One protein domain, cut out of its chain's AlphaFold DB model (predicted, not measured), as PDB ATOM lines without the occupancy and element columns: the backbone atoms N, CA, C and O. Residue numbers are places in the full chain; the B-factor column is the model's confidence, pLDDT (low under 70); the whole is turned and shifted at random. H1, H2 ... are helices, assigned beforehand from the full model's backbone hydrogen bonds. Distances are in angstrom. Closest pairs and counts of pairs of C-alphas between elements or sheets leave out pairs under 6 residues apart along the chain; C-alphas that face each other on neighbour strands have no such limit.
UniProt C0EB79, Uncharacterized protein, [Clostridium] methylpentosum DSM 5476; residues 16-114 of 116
ATOM      1  N   GLN A  16     240.788 132.395 188.243       90.81
ATOM      2  CA  GLN A  16     241.921 131.741 187.580       90.81
ATOM      3  C   GLN A  16     241.493 130.935 186.339       90.81
ATOM      4  O   GLN A  16     242.183 130.951 185.320       90.81
ATOM      5  N   ASN A  17     240.340 130.265 186.397       92.00
ATOM      6  CA  ASN A  17     239.808 129.503 185.265       92.00
ATOM      7  C   ASN A  17     239.348 130.423 184.128       92.00
ATOM      8  O   ASN A  17     239.663 130.147 182.972       92.00
ATOM      9  N   ALA A  18     238.690 131.543 184.451       92.94
ATOM     10  CA  ALA A  18     238.311 132.547 183.459       92.94
ATOM     11  C   ALA A  18     239.546 133.141 182.763       92.94
ATOM     12  O   ALA A  18     239.581 133.246 181.539       92.94
ATOM     13  N   TYR A  19     240.608 133.441 183.519       93.94
ATOM     14  CA  TYR A  19     241.883 133.865 182.938       93.94
ATOM     15  C   TYR A  19     242.468 132.808 181.993       93.94
ATOM     16  O   TYR A  19     242.912 133.154 180.901       93.94
ATOM     17  N   ARG A  20     242.463 131.524 182.374       93.19
ATOM     18  CA  ARG A  20     242.975 130.447 181.509       93.19
ATOM     19  C   ARG A  20     242.196 130.353 180.204       93.19
ATOM     20  O   ARG A  20     242.817 130.231 179.154       93.19
ATOM     21  N   GLU A  21     240.871 130.456 180.251       94.69
ATOM     22  CA  GLU A  21     240.037 130.485 179.047       94.69
ATOM     23  C   GLU A  21     240.408 131.663 178.135       94.69
ATOM     24  O   GLU A  21     240.655 131.463 176.945       94.69
ATOM     25  N   LEU A  22     240.547 132.871 178.693       95.25
ATOM     26  CA  LEU A  22     240.983 134.060 177.951       95.25
ATOM     27  C   LEU A  22     242.390 133.895 177.367       95.25
ATOM     28  O   LEU A  22     242.646 134.283 176.228       95.25
ATOM     29  N   HIS A  23     243.307 133.307 178.130       94.44
ATOM     30  CA  HIS A  23     244.672 133.044 177.698       94.44
ATOM     31  C   HIS A  23     244.701 132.060 176.524       94.44
ATOM     32  O   HIS A  23     245.300 132.359 175.495       94.44
ATOM     33  N   TYR A  24     243.999 130.926 176.619       94.81
ATOM     34  CA  TYR A  24     243.891 129.980 175.505       94.81
ATOM     35  C   TYR A  24     243.177 130.586 174.295       94.81
ATOM     36  O   TYR A  24     243.579 130.331 173.162       94.81
ATOM     37  N   PHE A  25     242.171 131.431 174.517       95.94
ATOM     38  CA  PHE A  25     241.516 132.179 173.448       95.94
ATOM     39  C   PHE A  25     242.501 133.093 172.699       95.94
ATOM     40  O   PHE A  25     242.458 133.143 171.469       95.94
ATOM     41  N   CYS A  26     243.427 133.749 173.407       96.44
ATOM     42  CA  CYS A  26     244.496 134.543 172.794       96.44
ATOM     43  C   CYS A  26     245.511 133.669 172.041       96.44
ATOM     44  O   CYS A  26     245.899 134.019 170.930       96.44
ATOM     45  N   LEU A  27     245.899 132.509 172.584       94.56
ATOM     46  CA  LEU A  27     246.833 131.585 171.919       94.56
ATOM     47  C   LEU A  27     246.297 131.029 170.587       94.56
ATOM     48  O   LEU A  27     247.074 130.659 169.714       94.56
ATOM     49  N   GLN A  28     244.976 130.991 170.395       95.25
ATOM     50  CA  GLN A  28     244.361 130.585 169.124       95.25
ATOM     51  C   GLN A  28     244.462 131.654 168.020       95.25
ATOM     52  O   GLN A  28     244.097 131.387 166.874       95.25
ATOM     53  N   TYR A  29     244.909 132.872 168.338       96.12
ATOM     54  CA  TYR A  29     244.937 134.000 167.407       96.12
ATOM     55  C   TYR A  29     245.736 133.726 166.114       96.12
ATOM     56  O   TYR A  29     245.178 133.955 165.035       96.12
ATOM     57  N   PRO A  30     246.968 133.172 166.151       94.50
ATOM     58  CA  PRO A  30     247.725 132.889 164.927       94.50
ATOM     59  C   PRO A  30     247.020 131.856 164.036       94.50
ATOM     60  O   PRO A  30     246.883 132.045 162.826       94.50
ATOM     61  N   GLU A  31     246.482 130.787 164.632       94.12
ATOM     62  CA  GLU A  31     245.738 129.749 163.907       94.12
ATOM     63  C   GLU A  31     244.477 130.313 163.240       94.12
ATOM     64  O   GLU A  31     244.180 129.996 162.082       94.12
ATOM     65  N   LYS A  32     243.752 131.186 163.950       93.88
ATOM     66  CA  LYS A  32     242.575 131.901 163.443       93.88
ATOM     67  C   LYS A  32     242.934 132.818 162.275       93.88
ATOM     68  O   LYS A  32     242.244 132.768 161.255       93.88
ATOM     69  N   LYS A  33     244.044 133.563 162.350       93.69
ATOM     70  CA  LYS A  33     244.558 134.373 161.230       93.69
ATOM     71  C   LYS A  33     244.882 133.527 160.000       93.69
ATOM     72  O   LYS A  33     244.407 133.827 158.906       93.69
ATOM     73  N   HIS A  34     245.619 132.429 160.166       92.25
ATOM     74  CA  HIS A  34     245.935 131.525 159.054       92.25
ATOM     75  C   HIS A  34     244.688 130.861 158.462       92.25
ATOM     76  O   HIS A  34     244.595 130.649 157.251       92.25
ATOM     77  N   ARG A  35     243.711 130.506 159.301       90.44
ATOM     78  CA  ARG A  35     242.428 129.966 158.845       90.44
ATOM     79  C   ARG A  35     241.641 131.000 158.042       90.44
ATOM     80  O   ARG A  35     241.152 130.642 156.975       90.44
ATOM     81  N   LEU A  36     241.573 132.249 158.502       90.06
ATOM     82  CA  LEU A  36     240.913 133.336 157.780       90.06
ATOM     83  C   LEU A  36     241.565 133.574 156.413       90.06
ATOM     84  O   LEU A  36     240.867 133.562 155.409       90.06
ATOM     85  N   HIS A  37     242.898 133.677 156.364       88.19
ATOM     86  CA  HIS A  37     243.641 133.875 155.115       88.19
ATOM     87  C   HIS A  37     243.384 132.757 154.090       88.19
ATOM     88  O   HIS A  37     243.231 133.013 152.894       88.19
ATOM     89  N   ARG A  38     243.306 131.497 154.546       86.44
ATOM     90  CA  ARG A  38     242.955 130.360 153.680       86.44
ATOM     91  C   ARG A  38     241.530 130.480 153.140       86.44
ATOM     92  O   ARG A  38     241.339 130.304 151.943       86.44
ATOM     93  N   LEU A  39     240.558 130.811 153.992       82.94
ATOM     94  CA  LEU A  39     239.160 130.991 153.582       82.94
ATOM     95  C   LEU A  39     239.010 132.116 152.547       82.94
ATOM     96  O   LEU A  39     238.335 131.929 151.539       82.94
ATOM     97  N   THR A  40     239.696 133.246 152.746       78.88
ATOM     98  CA  THR A  40     239.644 134.386 151.818       78.88
ATOM     99  C   THR A  40     240.346 134.106 150.488       78.88
ATOM    100  O   THR A  40     239.895 134.581 149.451       78.88
ATOM    101  N   GLY A  41     241.440 133.334 150.493       72.94
ATOM    102  CA  GLY A  41     242.215 133.021 149.285       72.94
ATOM    103  C   GLY A  41     241.601 131.934 148.397       72.94
ATOM    104  O   GLY A  41     241.874 131.898 147.201       72.94
ATOM    105  N   LEU A  42     240.766 131.056 148.961       67.94
ATOM    106  CA  LEU A  42     240.191 129.913 148.241       67.94
ATOM    107  C   LEU A  42     238.869 130.226 147.521       67.94
ATOM    108  O   LEU A  42     238.326 129.338 146.869       67.94
ATOM    109  N   ASN A  43     238.351 131.464 147.600       58.50
ATOM    110  CA  ASN A  43     237.045 131.848 147.030       58.50
ATOM    111  C   ASN A  43     235.922 130.861 147.436       58.50
ATOM    112  O   ASN A  43     234.955 130.628 146.703       58.50
ATOM    113  N   ASP A  44     236.099 130.230 148.599       59.47
ATOM    114  CA  ASP A  44     235.325 129.082 149.034       59.47
ATOM    115  C   ASP A  44     234.009 129.613 149.601       59.47
ATOM    116  O   ASP A  44     233.924 130.066 150.742       59.47
ATOM    117  N   LYS A  45     232.973 129.623 148.757       57.38
ATOM    118  CA  LYS A  45     231.626 130.167 149.015       57.38
ATOM    119  C   LYS A  45     230.909 129.560 150.235       57.38
ATOM    120  O   LYS A  45     229.732 129.844 150.447       57.38
ATOM    121  N   LEU A  46     231.543 128.677 151.007       57.59
ATOM    122  CA  LEU A  46     230.805 127.642 151.709       57.59
ATOM    123  C   LEU A  46     230.442 127.920 153.169       57.59
ATOM    124  O   LEU A  46     229.488 127.294 153.621       57.59
ATOM    125  N   LYS A  47     231.088 128.821 153.930       64.44
ATOM    126  CA  LYS A  47     230.676 129.078 155.338       64.44
ATOM    127  C   LYS A  47     230.918 130.521 155.817       64.44
ATOM    128  O   LYS A  47     231.766 130.719 156.691       64.44
ATOM    129  N   PRO A  48     230.132 131.511 155.344       70.50
ATOM    130  CA  PRO A  48     230.235 132.906 155.800       70.50
ATOM    131  C   PRO A  48     230.137 133.046 157.328       70.50
ATOM    132  O   PRO A  48     230.823 133.869 157.919       70.50
ATOM    133  N   SER A  49     229.365 132.180 157.992       81.06
ATOM    134  CA  SER A  49     229.219 132.182 159.454       81.06
ATOM    135  C   SER A  49     230.519 131.861 160.208       81.06
ATOM    136  O   SER A  49     230.823 132.497 161.214       81.06
ATOM    137  N   VAL A  50     231.326 130.912 159.718       84.81
ATOM    138  CA  VAL A  50     232.597 130.554 160.378       84.81
ATOM    139  C   VAL A  50     233.627 131.662 160.179       84.81
ATOM    140  O   VAL A  50     234.372 131.985 161.100       84.81
ATOM    141  N   GLU A  51     233.653 132.264 158.989       87.31
ATOM    142  CA  GLU A  51     234.515 133.408 158.698       87.31
ATOM    143  C   GLU A  51     234.175 134.608 159.588       87.31
ATOM    144  O   GLU A  51     235.072 135.203 160.185       87.31
ATOM    145  N   GLN A  52     232.884 134.923 159.729       89.38
ATOM    146  CA  GLN A  52     232.394 135.990 160.600       89.38
ATOM    147  C   GLN A  52     232.806 135.767 162.055       89.38
ATOM    148  O   GLN A  52     233.305 136.697 162.682       89.38
ATOM    149  N   GLN A  53     232.679 134.540 162.572       91.44
ATOM    150  CA  GLN A  53     233.107 134.233 163.937       91.44
ATOM    151  C   GLN A  53     234.617 134.420 164.121       91.44
ATOM    152  O   GLN A  53     235.052 134.987 165.118       91.44
ATOM    153  N   ILE A  54     235.427 133.972 163.156       92.75
ATOM    154  CA  ILE A  54     236.883 134.144 163.217       92.75
ATOM    155  C   ILE A  54     237.248 135.631 163.182       92.75
ATOM    156  O   ILE A  54     238.071 136.066 163.979       92.75
ATOM    157  N   ARG A  55     236.628 136.413 162.290       93.75
ATOM    158  CA  ARG A  55     236.838 137.866 162.210       93.75
ATOM    159  C   ARG A  55     236.468 138.551 163.521       93.75
ATOM    160  O   ARG A  55     237.275 139.320 164.028       93.75
ATOM    161  N   TYR A  56     235.309 138.211 164.083       94.75
ATOM    162  CA  TYR A  56     234.862 138.729 165.372       94.75
ATOM    163  C   TYR A  56     235.862 138.407 166.484       94.75
ATOM    164  O   TYR A  56     236.252 139.292 167.236       94.75
ATOM    165  N   ASP A  57     236.331 137.160 166.567       95.19
ATOM    166  CA  ASP A  57     237.294 136.752 167.589       95.19
ATOM    167  C   ASP A  57     238.622 137.520 167.478       95.19
ATOM    168  O   ASP A  57     239.182 137.932 168.495       95.19
ATOM    169  N   LEU A  58     239.128 137.710 166.253       96.06
ATOM    170  CA  LEU A  58     240.352 138.475 165.991       96.06
ATOM    171  C   LEU A  58     240.169 139.951 166.360       96.06
ATOM    172  O   LEU A  58     241.004 140.512 167.067       96.06
ATOM    173  N   GLU A  59     239.055 140.549 165.939       96.25
ATOM    174  CA  GLU A  59     238.709 141.935 166.247       96.25
ATOM    175  C   GLU A  59     238.568 142.150 167.757       96.25
ATOM    176  O   GLU A  59     239.054 143.145 168.293       96.25
ATOM    177  N   LEU A  60     237.976 141.192 168.473       96.75
ATOM    178  CA  LEU A  60     237.833 141.252 169.923       96.75
ATOM    179  C   LEU A  60     239.191 141.385 170.619       96.75
ATOM    180  O   LEU A  60     239.345 142.205 171.526       96.75
ATOM    181  N   ILE A  61     240.173 140.593 170.182       97.19
ATOM    182  CA  ILE A  61     241.539 140.599 170.714       97.19
ATOM    183  C   ILE A  61     242.232 141.919 170.353       97.19
ATOM    184  O   ILE A  61     242.725 142.616 171.239       97.19
ATOM    185  N   GLU A  62     242.214 142.308 169.079       97.31
ATOM    186  CA  GLU A  62     242.894 143.513 168.588       97.31
ATOM    187  C   GLU A  62     242.342 144.786 169.231       97.31
ATOM    188  O   GLU A  62     243.099 145.594 169.768       97.31
ATOM    189  N   GLN A  63     241.018 144.938 169.278       97.44
ATOM    190  CA  GLN A  63     240.399 146.090 169.922       97.44
ATOM    191  C   GLN A  63     240.671 146.130 171.425       97.44
ATOM    192  O   GLN A  63     240.759 147.213 171.992       97.44
ATOM    193  N   SER A  64     240.763 144.981 172.102       97.75
ATOM    194  CA  SER A  64     241.101 144.958 173.534       97.75
ATOM    195  C   SER A  64     242.545 145.406 173.770       97.75
ATOM    196  O   SER A  64     242.802 146.122 174.733       97.75
ATOM    197  N   ALA A  65     243.473 145.053 172.873       97.56
ATOM    198  CA  ALA A  65     244.861 145.517 172.933       97.56
ATOM    199  C   ALA A  65     244.969 147.026 172.678       97.56
ATOM    200  O   ALA A  65     245.617 147.726 173.451       97.56
ATOM    201  N   VAL A  66     244.275 147.539 171.658       97.75
ATOM    202  CA  VAL A  66     244.241 148.978 171.341       97.75
ATOM    203  C   VAL A  66     243.596 149.793 172.465       97.75
ATOM    204  O   VAL A  66     244.098 150.859 172.805       97.75
ATOM    205  N   GLN A  67     242.504 149.303 173.059       97.44
ATOM    206  CA  GLN A  67     241.846 149.975 174.185       97.44
ATOM    207  C   GLN A  67     242.704 149.969 175.453       97.44
ATOM    208  O   GLN A  67     242.661 150.938 176.206       97.44
ATOM    209  N   ALA A  68     243.471 148.900 175.691       96.94
ATOM    210  CA  ALA A  68     244.414 148.860 176.802       96.94
ATOM    211  C   ALA A  68     245.529 149.893 176.599       96.94
ATOM    212  O   ALA A  68     245.822 150.671 177.507       96.94
ATOM    213  N   ASP A  69     246.144 149.909 175.414       96.69
ATOM    214  CA  ASP A  69     247.125 150.921 175.042       96.69
ATOM    215  C   ASP A  69     247.403 150.923 173.531       96.69
ATOM    216  O   ASP A  69     248.028 150.005 172.996       96.69
ATOM    217  N   SER A  70     247.003 151.985 172.834       96.00
ATOM    218  CA  SER A  70     247.228 152.121 171.392       96.00
ATOM    219  C   SER A  70     248.696 152.340 171.009       96.00
ATOM    220  O   SER A  70     249.038 152.178 169.842       96.00
ATOM    221  N   GLY A  71     249.565 152.737 171.944       95.50
ATOM    222  CA  GLY A  71     250.989 152.963 171.693       95.50
ATOM    223  C   GLY A  71     251.828 151.686 171.748       95.50
ATOM    224  O   GLY A  71     252.882 151.633 171.122       95.50
ATOM    225  N   ILE A  72     251.359 150.660 172.468       96.12
ATOM    226  CA  ILE A  72     252.071 149.378 172.634       96.12
ATOM    227  C   ILE A  72     251.230 148.149 172.252       96.12
ATOM    228  O   ILE A  72     251.558 147.022 172.633       96.12
ATOM    229  N   TYR A  73     250.112 148.339 171.544       96.25
ATOM    230  CA  TYR A  73     249.170 147.254 171.257       96.25
ATOM    231  C   TYR A  73     249.815 146.095 170.482       96.25
ATOM    232  O   TYR A  73     249.450 144.947 170.714       96.25
ATOM    233  N   GLN A  74     250.786 146.366 169.602       95.56
ATOM    234  CA  GLN A  74     251.492 145.329 168.839       95.56
ATOM    235  C   GLN A  74     252.296 144.417 169.770       95.56
ATOM    236  O   GLN A  74     252.126 143.201 169.751       95.56
ATOM    237  N   GLN A  75     253.066 145.011 170.680       95.94
ATOM    238  CA  GLN A  75     253.853 144.291 171.680       95.94
ATOM    239  C   GLN A  75     252.952 143.551 172.678       95.94
ATOM    240  O   GLN A  75     253.286 142.458 173.137       95.94
ATOM    241  N   LEU A  76     251.788 144.122 173.017       96.19
ATOM    242  CA  LEU A  76     250.780 143.423 173.815       96.19
ATOM    243  C   LEU A  76     250.263 142.183 173.086       96.19
ATOM    244  O   LEU A  76     250.212 141.125 173.709       96.19
ATOM    245  N   LEU A  77     249.920 142.296 171.797       96.44
ATOM    246  CA  LEU A  77     249.462 141.168 170.987       96.44
ATOM    247  C   LEU A  77     250.518 140.063 170.954       96.44
ATOM    248  O   LEU A  77     250.215 138.958 171.383       96.44
ATOM    249  N   GLU A  78     251.757 140.368 170.574       94.81
ATOM    250  CA  GLU A  78     252.857 139.389 170.550       94.81
ATOM    251  C   GLU A  78     253.055 138.705 171.915       94.81
ATOM    252  O   GLU A  78     253.227 137.486 172.015       94.81
ATOM    253  N   ASN A  79     252.946 139.458 173.011       95.12
ATOM    254  CA  ASN A  79     253.061 138.886 174.346       95.12
ATOM    255  C   ASN A  79     251.909 137.934 174.708       95.12
ATOM    256  O   ASN A  79     252.151 136.905 175.345       95.12
ATOM    257  N   VAL A  80     250.662 138.284 174.377       94.81
ATOM    258  CA  VAL A  80     249.473 137.523 174.808       94.81
ATOM    259  C   VAL A  80     249.083 136.402 173.847       94.81
ATOM    260  O   VAL A  80     248.465 135.438 174.295       94.81
ATOM    261  N   THR A  81     249.434 136.500 172.565       95.25
ATOM    262  CA  THR A  81     249.086 135.504 171.539       95.25
ATOM    263  C   THR A  81     250.238 134.548 171.240       95.25
ATOM    264  O   THR A  81     250.002 133.354 171.080       95.25
ATOM    265  N   GLU A  82     251.478 135.041 171.217       91.50
ATOM    266  CA  GLU A  82     252.670 134.252 170.867       91.50
ATOM    267  C   GLU A  82     253.534 133.925 172.093       91.50
ATOM    268  O   GLU A  82     254.383 133.034 172.065       91.50
ATOM    269  N   GLY A  83     253.284 134.591 173.223       89.50
ATOM    270  CA  GLY A  83     253.973 134.317 174.481       89.50
ATOM    271  C   GLY A  83     255.391 134.884 174.556       89.50
ATOM    272  O   GLY A  83     256.132 134.487 175.469       89.50
ATOM    273  N   VAL A  84     255.738 135.801 173.642       90.75
ATOM    274  CA  VAL A  84     257.029 136.504 173.569       90.75
ATOM    275  C   VAL A  84     257.283 137.251 174.875       90.75
ATOM    276  O   VAL A  84     256.393 137.902 175.425       90.75
ATOM    277  N   CYS A  85     258.482 137.119 175.438       89.12
ATOM    278  CA  CYS A  85     258.809 137.758 176.708       89.12
ATOM    279  C   CYS A  85     259.052 139.260 176.517       89.12
ATOM    280  O   CYS A  85     259.529 139.686 175.479       89.12
ATOM    281  N   TYR A  86     258.803 140.060 177.562       89.62
ATOM    282  CA  TYR A  86     259.036 141.515 177.530       89.62
ATOM    283  C   TYR A  86     260.452 141.897 177.063       89.62
ATOM    284  O   TYR A  86     260.619 142.913 176.410       89.62
ATOM    285  N   TRP A  87     261.459 141.086 177.396       89.38
ATOM    286  CA  TRP A  87     262.856 141.341 177.039       89.38
ATOM    287  C   TRP A  87     263.161 141.160 175.550       89.38
ATOM    288  O   TRP A  87     264.138 141.723 175.073       89.38
ATOM    289  N   ASP A  88     262.333 140.385 174.849       91.88
ATOM    290  CA  ASP A  88     262.475 140.111 173.418       91.88
ATOM    291  C   ASP A  88     261.590 141.049 172.575       91.88
ATOM    292  O   ASP A  88     261.620 140.991 171.350       91.88
ATOM    293  N   LEU A  89     260.795 141.908 173.228       91.25
ATOM    294  CA  LEU A  89     259.929 142.892 172.590       91.25
ATOM    295  C   LEU A  89     260.616 144.258 172.564       91.25
ATOM    296  O   LEU A  89     261.151 144.716 173.576       91.25
ATOM    297  N   ASP A  90     260.516 144.956 171.435       90.31
ATOM    298  CA  ASP A  90     260.915 146.362 171.340       90.31
ATOM    299  C   ASP A  90     259.803 147.254 171.915       90.31
ATOM    300  O   ASP A  90     258.909 147.737 171.212       90.31
ATOM    301  N   VAL A  91     259.782 147.370 173.247       89.94
ATOM    302  CA  VAL A  91     258.746 148.105 173.981       89.94
ATOM    303  C   VAL A  91     259.245 149.509 174.351       89.94
ATOM    304  O   VAL A  91     260.191 149.629 175.130       89.94
ATOM    305  N   PRO A  92     258.555 150.591 173.941       91.88
ATOM    306  CA  PRO A  92     258.941 151.969 174.266       91.88
ATOM    307  C   PRO A  92     258.556 152.389 175.699       91.88
ATOM    308  O   PRO A  92     258.380 153.573 175.985       91.88
ATOM    309  N   CYS A  93     258.352 151.441 176.618       92.00
ATOM    310  CA  CYS A  93     257.869 151.719 177.968       92.00
ATOM    311  C   CYS A  93     258.453 150.760 179.007       92.00
ATOM    312  O   CYS A  93     259.020 149.714 178.688       92.00
ATOM    313  N   SER A  94     258.308 151.118 180.285       94.00
ATOM    314  CA  SER A  94     258.839 150.315 181.384       94.00
ATOM    315  C   SER A  94     258.104 148.981 181.537       94.00
ATOM    316  O   SER A  94     256.898 148.865 181.313       94.00
ATOM    317  N   LYS A  95     258.825 147.973 182.035       93.94
ATOM    318  CA  LYS A  95     258.287 146.639 182.338       93.94
ATOM    319  C   LYS A  95     257.025 146.683 183.206       93.94
ATOM    320  O   LYS A  95     256.074 145.946 182.966       93.94
ATOM    321  N   GLN A  96     257.014 147.539 184.230       93.81
ATOM    322  CA  GLN A  96     255.872 147.679 185.138       93.81
ATOM    323  C   GLN A  96     254.641 148.226 184.412       93.81
ATOM    324  O   GLN A  96     253.546 147.690 184.578       93.81
ATOM    325  N   TYR A  97     254.834 149.254 183.581       95.00
ATOM    326  CA  TYR A  97     253.765 149.823 182.770       95.00
ATOM    327  C   TYR A  97     253.205 148.776 181.800       95.00
ATOM    328  O   TYR A  97     251.998 148.546 181.777       95.00
ATOM    329  N   PHE A  98     254.080 148.056 181.095       96.00
ATOM    330  CA  PHE A  98     253.688 147.001 180.163       96.00
ATOM    331  C   PHE A  98     252.809 145.923 180.815       96.00
ATOM    332  O   PHE A  98     251.728 145.609 180.318       96.00
ATOM    333  N   TYR A  99     253.219 145.369 181.963       94.19
ATOM    334  CA  TYR A  99     252.421 144.329 182.626       94.19
ATOM    335  C   TYR A  99     251.108 144.849 183.211       94.19
ATOM    336  O   TYR A  99     250.143 144.089 183.265       94.19
ATOM    337  N   LYS A 100     251.038 146.130 183.592       95.00
ATOM    338  CA  LYS A 100     249.776 146.765 183.978       95.00
ATOM    339  C   LYS A 100     248.820 146.853 182.783       95.00
ATOM    340  O   LYS A 100     247.669 146.443 182.897       95.00
ATOM    341  N   ARG A 101     249.308 147.291 181.618       96.19
ATOM    342  CA  ARG A 101     248.529 147.305 180.367       96.19
ATOM    343  C   ARG A 101     248.097 145.901 179.943       96.19
ATOM    344  O   ARG A 101     246.962 145.709 179.528       96.19
ATOM    345  N   ARG A 102     248.946 144.888 180.144       95.56
ATOM    346  CA  ARG A 102     248.586 143.475 179.932       95.56
ATOM    347  C   ARG A 102     247.453 143.011 180.856       95.56
ATOM    348  O   ARG A 102     246.586 142.262 180.419       95.56
ATOM    349  N   GLN A 103     247.445 143.417 182.125       95.25
ATOM    350  CA  GLN A 103     246.336 143.112 183.038       95.25
ATOM    351  C   GLN A 103     245.036 143.793 182.589       95.25
ATOM    352  O   GLN A 103     243.992 143.145 182.547       95.25
ATOM    353  N   GLU A 104     245.112 145.066 182.196       95.56
ATOM    354  CA  GLU A 104     243.972 145.822 181.666       95.56
ATOM    355  C   GLU A 104     243.431 145.217 180.366       95.56
ATOM    356  O   GLU A 104     242.219 145.101 180.210       95.56
ATOM    357  N   PHE A 105     244.303 144.729 179.480       97.50
ATOM    358  CA  PHE A 105     243.910 143.966 178.294       97.50
ATOM    359  C   PHE A 105     243.005 142.779 178.653       97.50
ATOM    360  O   PHE A 105     241.928 142.632 178.077       97.50
ATOM    361  N   PHE A 106     243.407 141.947 179.622       96.50
ATOM    362  CA  PHE A 106     242.597 140.796 180.031       96.50
ATOM    363  C   PHE A 106     241.298 141.213 180.722       96.50
ATOM    364  O   PHE A 106     240.291 140.531 180.555       96.50
ATOM    365  N   HIS A 107     241.294 142.332 181.448       96.12
ATOM    366  CA  HIS A 107     240.074 142.896 182.018       96.12
ATOM    367  C   HIS A 107     239.077 143.332 180.934       96.12
ATOM    368  O   HIS A 107     237.914 142.929 180.969       96.12
ATOM    369  N   LEU A 108     239.542 144.075 179.927       96.56
ATOM    370  CA  LEU A 108     238.723 144.510 178.794       96.56
ATOM    371  C   LEU A 108     238.200 143.320 177.983       96.56
ATOM    372  O   LEU A 108     237.027 143.284 177.610       96.56
ATOM    373  N   LEU A 109     239.052 142.322 177.745       96.88
ATOM    374  CA  LEU A 109     238.666 141.117 177.020       96.88
ATOM    375  C   LEU A 109     237.628 140.296 177.798       96.88
ATOM    376  O   LEU A 109     236.662 139.820 177.205       96.88
ATOM    377  N   ALA A 110     237.791 140.166 179.118       96.12
ATOM    378  CA  ALA A 110     236.821 139.503 179.985       96.12
ATOM    379  C   ALA A 110     235.456 140.202 179.940       96.12
ATOM    380  O   ALA A 110     234.438 139.533 179.765       96.12
ATOM    381  N   ALA A 111     235.436 141.537 180.029       94.75
ATOM    382  CA  ALA A 111     234.208 142.325 179.956       94.75
ATOM    383  C   ALA A 111     233.493 142.131 178.611       94.75
ATOM    384  O   ALA A 111     232.290 141.878 178.567       94.75
ATOM    385  N   LYS A 112     234.244 142.146 177.503       94.12
ATOM    386  CA  LYS A 112     233.710 141.891 176.158       94.12
ATOM    387  C   LYS A 112     233.208 140.458 175.947       94.12
ATOM    388  O   LYS A 112     232.368 140.230 175.082       94.12
ATOM    389  N   LYS A 113     233.718 139.489 176.711       93.56
ATOM    390  CA  LYS A 113     233.236 138.099 176.722       93.56
ATOM    391  C   LYS A 113     232.172 137.831 177.794       93.56
ATOM    392  O   LYS A 113     231.758 136.683 177.922       93.56
ATOM    393  N   HIS A 114     231.727 138.852 178.533       91.44
ATOM    394  CA  HIS A 114     230.762 138.729 179.632       91.44
ATOM    395  C   HIS A 114     231.205 137.749 180.734       91.44
ATOM    396  O   HIS A 114     230.407 136.969 181.249       91.44
TER     397      HIS A 114
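What this domain is: This is residues 16 to 114 of the 116 residues of an uncharacterized protein of [Clostridium] methylpentosum DSM 5476 (UniProt C0EB79). H1, H4, H5 and the end of H3 pack crosswise; the hairpin of H2 and H3 reaches out, its tip, residues 41 to 46, standing free. The printed part has 99 residues with five named helices, H1 to H5: all helix. It is compact, radius of gyration of the C-alphas 14.6 A, spanning 47 by 29 by 21 A.

How they stand to each other: H1, residues 16 to 27, touches H4, residues 73 to 82, with 23 to 27 alone, closest at C-alphas 27 and 81, 4.5 A. H2, residues 29 to 41, and H3, residues 48 to 68, form a hairpin, closest at C-alphas 32 and 54, 6.1 A. H3 touches H5, residues 95 to 112, with 60 to 68 alone, closest at C-alphas 68 and 105, 5.1 A. Every helix O i to N i+4 pair is within hydrogen-bond range.

Where its parts are: Find C-alpha 16 at (241.921, 131.741, 187.580); H3 runs 29.9 A, H5 25.8 A to C-alpha 112 at (233.710, 141.891, 176.158).

The domain as a whole: The H4 to H5 link is long; residues 42 to 47 have pLDDT under 70.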